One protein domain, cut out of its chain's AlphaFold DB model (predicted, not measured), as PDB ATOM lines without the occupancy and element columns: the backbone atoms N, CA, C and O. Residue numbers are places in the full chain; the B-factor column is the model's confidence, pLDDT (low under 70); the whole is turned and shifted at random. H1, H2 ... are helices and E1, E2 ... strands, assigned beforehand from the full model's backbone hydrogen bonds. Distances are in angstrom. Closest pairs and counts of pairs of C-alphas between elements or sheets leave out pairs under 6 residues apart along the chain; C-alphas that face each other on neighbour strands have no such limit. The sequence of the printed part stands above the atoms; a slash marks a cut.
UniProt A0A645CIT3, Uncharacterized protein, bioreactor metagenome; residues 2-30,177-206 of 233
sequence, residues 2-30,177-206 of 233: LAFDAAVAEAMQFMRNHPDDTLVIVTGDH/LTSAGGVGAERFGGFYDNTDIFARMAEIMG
ATOM      1  N   LEU A   2     -14.613   6.005  36.403       92.44
ATOM      2  CA  LEU A   2     -15.468   6.823  37.296       92.44
ATOM      3  C   LEU A   2     -16.952   6.885  36.882       92.44
ATOM      4  O   LEU A   2     -17.832   6.747  37.719       92.44
ATOM      5  N   ALA A   3     -17.239   7.044  35.586       95.81
ATOM      6  CA  ALA A   3     -18.621   7.042  35.093       95.81
ATOM      7  C   ALA A   3     -19.310   5.673  35.251       95.81
ATOM      8  O   ALA A   3     -20.508   5.612  35.502       95.81
ATOM      9  N   PHE A   4     -18.551   4.580  35.117       97.00
ATOM     10  CA  PHE A   4     -19.078   3.228  35.296       97.00
ATOM     11  C   PHE A   4     -19.344   2.931  36.776       97.00
ATOM     12  O   PHE A   4     -20.396   2.402  37.098       97.00
ATOM     13  N   ASP A   5     -18.448   3.356  37.671       97.62
ATOM     14  CA  ASP A   5     -18.645   3.277  39.124       97.62
ATOM     15  C   ASP A   5     -19.909   4.028  39.571       97.62
ATOM     16  O   ASP A   5     -20.732   3.479  40.301       97.62
ATOM     17  N   ALA A   6     -20.143   5.231  39.036       98.25
ATOM     18  CA  ALA A   6     -21.383   5.967  39.276       98.25
ATOM     19  C   ALA A   6     -22.627   5.198  38.788       98.25
ATOM     20  O   ALA A   6     -23.619   5.121  39.506       98.25
ATOM     21  N   ALA A   7     -22.574   4.573  37.607       98.25
ATOM     22  CA  ALA A   7     -23.678   3.747  37.108       98.25
ATOM     23  C   ALA A   7     -23.921   2.497  37.977       98.25
ATOM     24  O   ALA A   7     -25.068   2.137  38.243       98.25
ATOM     25  N   VAL A   8     -22.854   1.858  38.468       98.12
ATOM     26  CA  VAL A   8     -22.952   0.751  39.429       98.12
ATOM     27  C   VAL A   8     -23.582   1.234  40.735       98.12
ATOM     28  O   VAL A   8     -24.438   0.541  41.282       98.12
ATOM     29  N   ALA A   9     -23.233   2.427  41.225       98.19
ATOM     30  CA  ALA A   9     -23.820   2.987  42.440       98.19
ATOM     31  C   ALA A   9     -25.348   3.147  42.334       98.19
ATOM     32  O   ALA A   9     -26.056   2.795  43.283       98.19
ATOM     33  N   GLU A  10     -25.852   3.586  41.177       98.44
ATOM     34  CA  GLU A  10     -27.291   3.660  40.884       98.44
ATOM     35  C   GLU A  10     -27.947   2.269  40.878       98.44
ATOM     36  O   GLU A  10     -28.975   2.059  41.525       98.44
ATOM     37  N   ALA A  11     -27.327   1.274  40.228       98.31
ATOM     38  CA  ALA A  11     -27.825  -0.108  40.232       98.31
ATOM     39  C   ALA A  11     -27.876  -0.695  41.655       98.31
ATOM     40  O   ALA A  11     -28.856  -1.327  42.054       98.31
ATOM     41  N   MET A  12     -26.848  -0.426  42.461       98.06
ATOM     42  CA  MET A  12     -26.795  -0.838  43.862       98.06
ATOM     43  C   MET A  12     -27.840  -0.107  44.716       98.06
ATOM     44  O   MET A  12     -28.347  -0.682  45.678       98.06
ATOM     45  N   GLN A  13     -28.177   1.147  44.399       98.31
ATOM     46  CA  GLN A  13     -29.264   1.870  45.060       98.31
ATOM     47  C   GLN A  13     -30.626   1.270  44.726       98.31
ATOM     48  O   GLN A  13     -31.424   1.067  45.640       98.31
ATOM     49  N   PHE A  14     -30.870   0.943  43.457       98.44
ATOM     50  CA  PHE A  14     -32.081   0.245  43.042       98.44
ATOM     51  C   PHE A  14     -32.230  -1.078  43.805       98.44
ATOM     52  O   PHE A  14     -33.233  -1.289  44.476       98.44
ATOM     53  N   MET A  15     -31.180  -1.904  43.828       98.19
ATOM     54  CA  MET A  15     -31.163  -3.163  44.578       98.19
ATOM     55  C   MET A  15     -31.467  -2.982  46.072       98.19
ATOM     56  O   MET A  15     -32.200  -3.778  46.646       98.19
ATOM     57  N   ARG A  16     -30.952  -1.927  46.722       97.69
ATOM     58  CA  ARG A  16     -31.263  -1.647  48.140       97.69
ATOM     59  C   ARG A  16     -32.736  -1.309  48.383       97.69
ATOM     60  O   ARG A  16     -33.239  -1.608  49.461       97.69
ATOM     61  N   ASN A  17     -33.411  -0.692  47.413       98.25
ATOM     62  CA  ASN A  17     -34.841  -0.378  47.488       98.25
ATOM     63  C   ASN A  17     -35.736  -1.567  47.093       98.25
ATOM     64  O   ASN A  17     -36.934  -1.544  47.369       98.25
ATOM     65  N   HIS A  18     -35.147  -2.589  46.471       97.94
ATOM     66  CA  HIS A  18     -35.804  -3.774  45.924       97.94
ATOM     67  C   HIS A  18     -35.056  -5.062  46.347       97.94
ATOM     68  O   HIS A  18     -34.570  -5.817  45.503       97.94
ATOM     69  N   PRO A  19     -34.875  -5.306  47.662       96.31
ATOM     70  CA  PRO A  19     -33.942  -6.327  48.148       96.31
ATOM     71  C   PRO A  19     -34.389  -7.770  47.876       96.31
ATOM     72  O   PRO A  19     -33.545  -8.663  47.831       96.31
ATOM     73  N   ASP A  20     -35.692  -7.998  47.695       96.69
ATOM     74  CA  ASP A  20     -36.283  -9.340  47.623       96.69
ATOM     75  C   ASP A  20     -36.439  -9.872  46.187       96.69
ATOM     76  O   ASP A  20     -36.754 -11.046  45.993       96.69
ATOM     77  N   ASP A  21     -36.224  -9.031  45.173       96.38
ATOM     78  CA  ASP A  21     -36.456  -9.363  43.761       96.38
ATOM     79  C   ASP A  21     -35.362  -8.853  42.809       96.38
ATOM     80  O   ASP A  21     -35.472  -9.023  41.593       96.38
ATOM     81  N   THR A  22     -34.280  -8.270  43.338       98.06
ATOM     82  CA  THR A  22     -33.198  -7.710  42.522       98.06
ATOM     83  C   THR A  22     -31.882  -8.464  42.691       98.06
ATOM     84  O   THR A  22     -31.398  -8.675  43.802       98.06
ATOM     85  N   LEU A  23     -31.259  -8.788  41.558       97.94
ATOM     86  CA  LEU A  23     -29.877  -9.249  41.426       97.94
ATOM     87  C   LEU A  23     -29.091  -8.225  40.600       97.94
ATOM     88  O   LEU A  23     -29.517  -7.851  39.508       97.94
ATOM     89  N   VAL A  24     -27.925  -7.810  41.091       98.25
ATOM     90  CA  VAL A  24     -26.966  -6.980  40.352       98.25
ATOM     91  C   VAL A  24     -25.697  -7.789  40.120       98.25
ATOM     92  O   VAL A  24     -25.129  -8.322  41.069       98.25
ATOM     93  N   ILE A  25     -25.244  -7.856  38.867       98.12
ATOM     94  CA  ILE A  25     -23.977  -8.482  38.468       98.12
ATOM     95  C   ILE A  25     -23.146  -7.427  37.740       98.12
ATOM     96  O   ILE A  25     -23.628  -6.788  36.806       98.12
ATOM     97  N   VAL A  26     -21.893  -7.261  38.153       98.19
ATOM     98  CA  VAL A  26     -20.917  -6.358  37.535       98.19
ATOM     99  C   VAL A  26     -19.696  -7.178  37.140       98.19
ATOM    100  O   VAL A  26     -19.096  -7.842  37.987       98.19
ATOM    101  N   THR A  27     -19.335  -7.147  35.860       97.44
ATOM    102  CA  THR A  27     -18.192  -7.882  35.301       97.44
ATOM    103  C   THR A  27     -17.631  -7.168  34.070       97.44
ATOM    104  O   THR A  27     -18.244  -6.217  33.578       97.44
ATOM    105  N   GLY A  28     -16.468  -7.611  33.594       96.56
ATOM    106  CA  GLY A  28     -15.922  -7.253  32.281       96.56
ATOM    107  C   GLY A  28     -16.160  -8.370  31.264       96.56
ATOM    108  O   GLY A  28     -16.378  -9.517  31.638       96.56
ATOM    109  N   ASP A  29     -16.110  -8.055  29.975       97.25
ATOM    110  CA  ASP A  29     -16.081  -9.051  28.898       97.25
ATOM    111  C   ASP A  29     -14.667  -9.611  28.682       97.25
ATOM    112  O   ASP A  29     -14.503 -10.814  28.477       97.25
ATOM    113  N   HIS A  30     -13.651  -8.752  28.786       97.81
ATOM    114  CA  HIS A  30     -12.226  -9.096  28.792       97.81
ATOM    115  C   HIS A  30     -11.378  -7.950  29.379       97.81
ATOM    116  O   HIS A  30     -11.860  -6.838  29.597       97.81
ATOM    117  N   LEU A 177     -12.806 -10.052  36.870       95.94
ATOM    118  CA  LEU A 177     -13.560 -10.123  38.117       95.94
ATOM    119  C   LEU A 177     -15.059 -10.012  37.831       95.94
ATOM    120  O   LEU A 177     -15.501  -9.062  37.190       95.94
ATOM    121  N   THR A 178     -15.838 -10.933  38.393       97.12
ATOM    122  CA  THR A 178     -17.290 -10.787  38.514       97.12
ATOM    123  C   THR A 178     -17.642 -10.516  39.971       97.12
ATOM    124  O   THR A 178     -17.225 -11.253  40.862       97.12
ATOM    125  N   SER A 179     -18.418  -9.466  40.216       97.31
ATOM    126  CA  SER A 179     -19.024  -9.172  41.516       97.31
ATOM    127  C   SER A 179     -20.542  -9.223  41.393       97.31
ATOM    128  O   SER A 179     -21.093  -8.807  40.374       97.31
ATOM    129  N   ALA A 180     -21.216  -9.744  42.414       97.94
ATOM    130  CA  ALA A 180     -22.668  -9.829  42.440       97.94
ATOM    131  C   ALA A 180     -23.221  -9.444  43.816       97.94
ATOM    132  O   ALA A 180     -22.576  -9.675  44.840       97.94
ATOM    133  N   GLY A 181     -24.425  -8.878  43.832       97.75
ATOM    134  CA  GLY A 181     -25.182  -8.551  45.037       97.75
ATOM    135  C   GLY A 181     -26.679  -8.780  44.831       97.75
ATOM    136  O   GLY A 181     -27.164  -8.749  43.703       97.75
ATOM    137  N   GLY A 182     -27.411  -9.012  45.922       97.31
ATOM    138  CA  GLY A 182     -28.853  -9.260  45.881       97.31
ATOM    139  C   GLY A 182     -29.209 -10.741  45.725       97.31
ATOM    140  O   GLY A 182     -28.460 -11.622  46.154       97.31
ATOM    141  N   VAL A 183     -30.376 -11.014  45.148       97.44
ATOM    142  CA  VAL A 183     -30.976 -12.355  45.091       97.44
ATOM    143  C   VAL A 183     -30.123 -13.326  44.275       97.44
ATOM    144  O   VAL A 183     -29.900 -13.129  43.085       97.44
ATOM    145  N   GLY A 184     -29.679 -14.420  44.895       96.50
ATOM    146  CA  GLY A 184     -28.904 -15.463  44.219       96.50
ATOM    147  C   GLY A 184     -27.444 -15.087  43.936       96.50
ATOM    148  O   GLY A 184     -26.768 -15.798  43.189       96.50
ATOM    149  N   ALA A 185     -26.944 -13.982  44.501       97.56
ATOM    150  CA  ALA A 185     -25.581 -13.499  44.289       97.56
ATOM    151  C   ALA A 185     -24.500 -14.515  44.704       97.56
ATOM    152  O   ALA A 185     -23.429 -14.560  44.097       97.56
ATOM    153  N   GLU A 186     -24.783 -15.383  45.680       96.81
ATOM    154  CA  GLU A 186     -23.886 -16.456  46.123       96.81
ATOM    155  C   GLU A 186     -23.518 -17.432  44.998       96.81
ATOM    156  O   GLU A 186     -22.463 -18.067  45.039       96.81
ATOM    157  N   ARG A 187     -24.345 -17.507  43.948       96.31
ATOM    158  CA  ARG A 187     -24.098 -18.337  42.766       96.31
ATOM    159  C   ARG A 187     -22.972 -17.810  41.891       96.31
ATOM    160  O   ARG A 187     -22.536 -18.546  41.021       96.31
ATOM    161  N   PHE A 188     -22.492 -16.582  42.088       97.25
ATOM    162  CA  PHE A 188     -21.411 -15.970  41.302       97.25
ATOM    163  C   PHE A 188     -20.053 -16.005  42.020       97.25
ATOM    164  O   PHE A 188     -19.102 -15.364  41.588       97.25
ATOM    165  N   GLY A 189     -19.932 -16.775  43.105       95.75
ATOM    166  CA  GLY A 189     -18.641 -17.058  43.731       95.75
ATOM    167  C   GLY A 189     -17.817 -18.093  42.954       95.75
ATOM    168  O   GLY A 189     -18.362 -19.012  42.341       95.75
ATOM    169  N   GLY A 190     -16.490 -17.982  43.028       95.19
ATOM    170  CA  GLY A 190     -15.550 -18.975  42.495       95.19
ATOM    171  C   GLY A 190     -15.037 -18.679  41.084       95.19
ATOM    172  O   GLY A 190     -15.106 -17.551  40.608       95.19
ATOM    173  N   PHE A 191     -14.482 -19.707  40.438       96.75
ATOM    174  CA  PHE A 191     -13.907 -19.641  39.092       96.75
ATOM    175  C   PHE A 191     -14.804 -20.393  38.108       96.75
ATOM    176  O   PHE A 191     -15.200 -21.525  38.389       96.75
ATOM    177  N   TYR A 192     -15.159 -19.762  36.993       96.62
ATOM    178  CA  TYR A 192     -16.121 -20.291  36.028       96.62
ATOM    179  C   TYR A 192     -15.981 -19.598  34.670       96.62
ATOM    180  O   TYR A 192     -15.307 -18.572  34.560       96.62
ATOM    181  N   ASP A 193     -16.603 -20.172  33.641       97.38
ATOM    182  CA  ASP A 193     -16.607 -19.605  32.295       97.38
ATOM    183  C   ASP A 193     -17.680 -18.512  32.165       97.38
ATOM    184  O   ASP A 193     -18.697 -18.530  32.861       97.38
ATOM    185  N   ASN A 194     -17.497 -17.550  31.258       96.62
ATOM    186  CA  ASN A 194     -18.477 -16.474  31.084       96.62
ATOM    187  C   ASN A 194     -19.871 -17.000  30.673       96.62
ATOM    188  O   ASN A 194     -20.883 -16.388  31.021       96.62
ATOM    189  N   THR A 195     -19.956 -18.168  30.025       96.69
ATOM    190  CA  THR A 195     -21.224 -18.810  29.651       96.69
ATOM    191  C   THR A 195     -22.043 -19.260  30.864       96.69
ATOM    192  O   THR A 195     -23.278 -19.297  30.794       96.69
ATOM    193  N   ASP A 196     -21.398 -19.511  32.007       96.56
ATOM    194  CA  ASP A 196     -22.075 -19.864  33.256       96.56
ATOM    195  C   ASP A 196     -22.907 -18.699  33.808       96.56
ATOM    196  O   ASP A 196     -23.917 -18.935  34.475       96.56
ATOM    197  N   ILE A 197     -22.545 -17.446  33.499       96.75
ATOM    198  CA  ILE A 197     -23.305 -16.261  33.929       96.75
ATOM    199  C   ILE A 197     -24.735 -16.345  33.394       96.75
ATOM    200  O   ILE A 197     -25.692 -16.208  34.157       96.75
ATOM    201  N   PHE A 198     -24.896 -16.646  32.102       95.69
ATOM    202  CA  PHE A 198     -26.213 -16.814  31.491       95.69
ATOM    203  C   PHE A 198     -27.004 -17.952  32.142       95.69
ATOM    204  O   PHE A 198     -28.171 -17.768  32.489       95.69
ATOM    205  N   ALA A 199     -26.378 -19.118  32.327       95.31
ATOM    206  CA  ALA A 199     -27.047 -20.273  32.915       95.31
ATOM    207  C   ALA A 199     -27.557 -19.969  34.334       95.31
ATOM    208  O   ALA A 199     -28.715 -20.242  34.642       95.31
ATOM    209  N   ARG A 200     -26.727 -19.323  35.161       96.12
ATOM    210  CA  ARG A 200     -27.071 -18.941  36.536       96.12
ATOM    211  C   ARG A 200     -28.178 -17.893  36.583       96.12
ATOM    212  O   ARG A 200     -29.108 -18.043  37.368       96.12
ATOM    213  N   MET A 201     -28.125 -16.869  35.727       96.00
ATOM    214  CA  MET A 201     -29.205 -15.879  35.629       96.00
ATOM    215  C   MET A 201     -30.530 -16.531  35.224       96.00
ATOM    216  O   MET A 201     -31.553 -16.280  35.854       96.00
ATOM    217  N   ALA A 202     -30.514 -17.404  34.212       94.50
ATOM    218  CA  ALA A 202     -31.712 -18.102  33.755       94.50
ATOM    219  C   ALA A 202     -32.337 -18.954  34.874       94.50
ATOM    220  O   ALA A 202     -33.554 -18.926  35.055       94.50
ATOM    221  N   GLU A 203     -31.516 -19.659  35.656       93.44
ATOM    222  CA  GLU A 203     -31.975 -20.418  36.823       93.44
ATOM    223  C   GLU A 203     -32.617 -19.521  37.889       93.44
ATOM    224  O   GLU A 203     -33.708 -19.835  38.366       93.44
ATOM    225  N   ILE A 204     -31.981 -18.397  38.237       94.81
ATOM    226  CA  ILE A 204     -32.492 -17.445  39.240       94.81
ATOM    227  C   ILE A 204     -33.826 -16.842  38.787       94.81
ATOM    228  O   ILE A 204     -34.757 -16.721  39.579       94.81
ATOM    229  N   MET A 205     -33.955 -16.536  37.496       94.00
ATOM    230  CA  MET A 205     -35.189 -16.020  36.899       94.00
ATOM    231  C   MET A 205     -36.278 -17.093  36.713       94.00
ATOM    232  O   MET A 205     -37.343 -16.799  36.169       94.00
ATOM    233  N   GLY A 206     -36.031 -18.349  37.107       92.19
ATOM    234  CA  GLY A 206     -36.971 -19.456  36.909       92.19
ATOM    235  C   GLY A 206     -37.214 -19.799  35.434       92.19
ATOM    236  O   GLY A 206     -38.220 -20.433  35.096       92.19
TER     237      GLY A 206
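Overview. This is residues 2 to 30 and 177 to 206 of the 233 residues of an uncharacterized protein of bioreactor metagenome (UniProt A0A645CIT3). A narrow ribbon of two antiparallel strands, E1 and E2, lies in the middle, with the long helix H1 over one side and the short H2 and then H3 beyond the other. The 59 printed residues hold, in chain order, H1, E1, E2, H2 and H3, a mixed class. The whole is compact, radius of gyration of the C-alphas 11.8 A, spanning 28 by 27 by 15 A.

Along the chain. Look first at E1, residues 23 to 26, and E2, residues 179 to 182. Find C-alpha 2 at (-15.468, 6.823, 37.296); from there H1 runs 23.0 A through residues 2 to 17. H2 is residues 185 to 188; H3, residues 194 to 204, runs 16.2 A to C-alpha 204 at (-32.492, -17.445, 39.240).

Arrangement. Between E1 and E2, N 24 and O 181 are 2.9 A apart, within hydrogen-bond range. The closest C-alphas of H1 and E1, Ala 11 and Val 24, are 6.9 A apart; those of E2 and H2, Ala 180 and Phe 188, 6.4 A. H2 and H3 only just touch, with 3 pairs of C-alphas within 8 A, the closest Arg 187 and Arg 200 at 6.9 A. H1 and H3 are apart. Every O i to N i+4 pair is within range in H1, 6 of 7 in H3; H2 is too short for one.

Size, cuts and confidence. Residues 31 to 176 are not printed; C-alphas 30 and 177 are 9.5 A apart across the cut. The links printed whole are tight. Residues 2 to 7, of H1, stand free. No printed residue is under 70 in pLDDT.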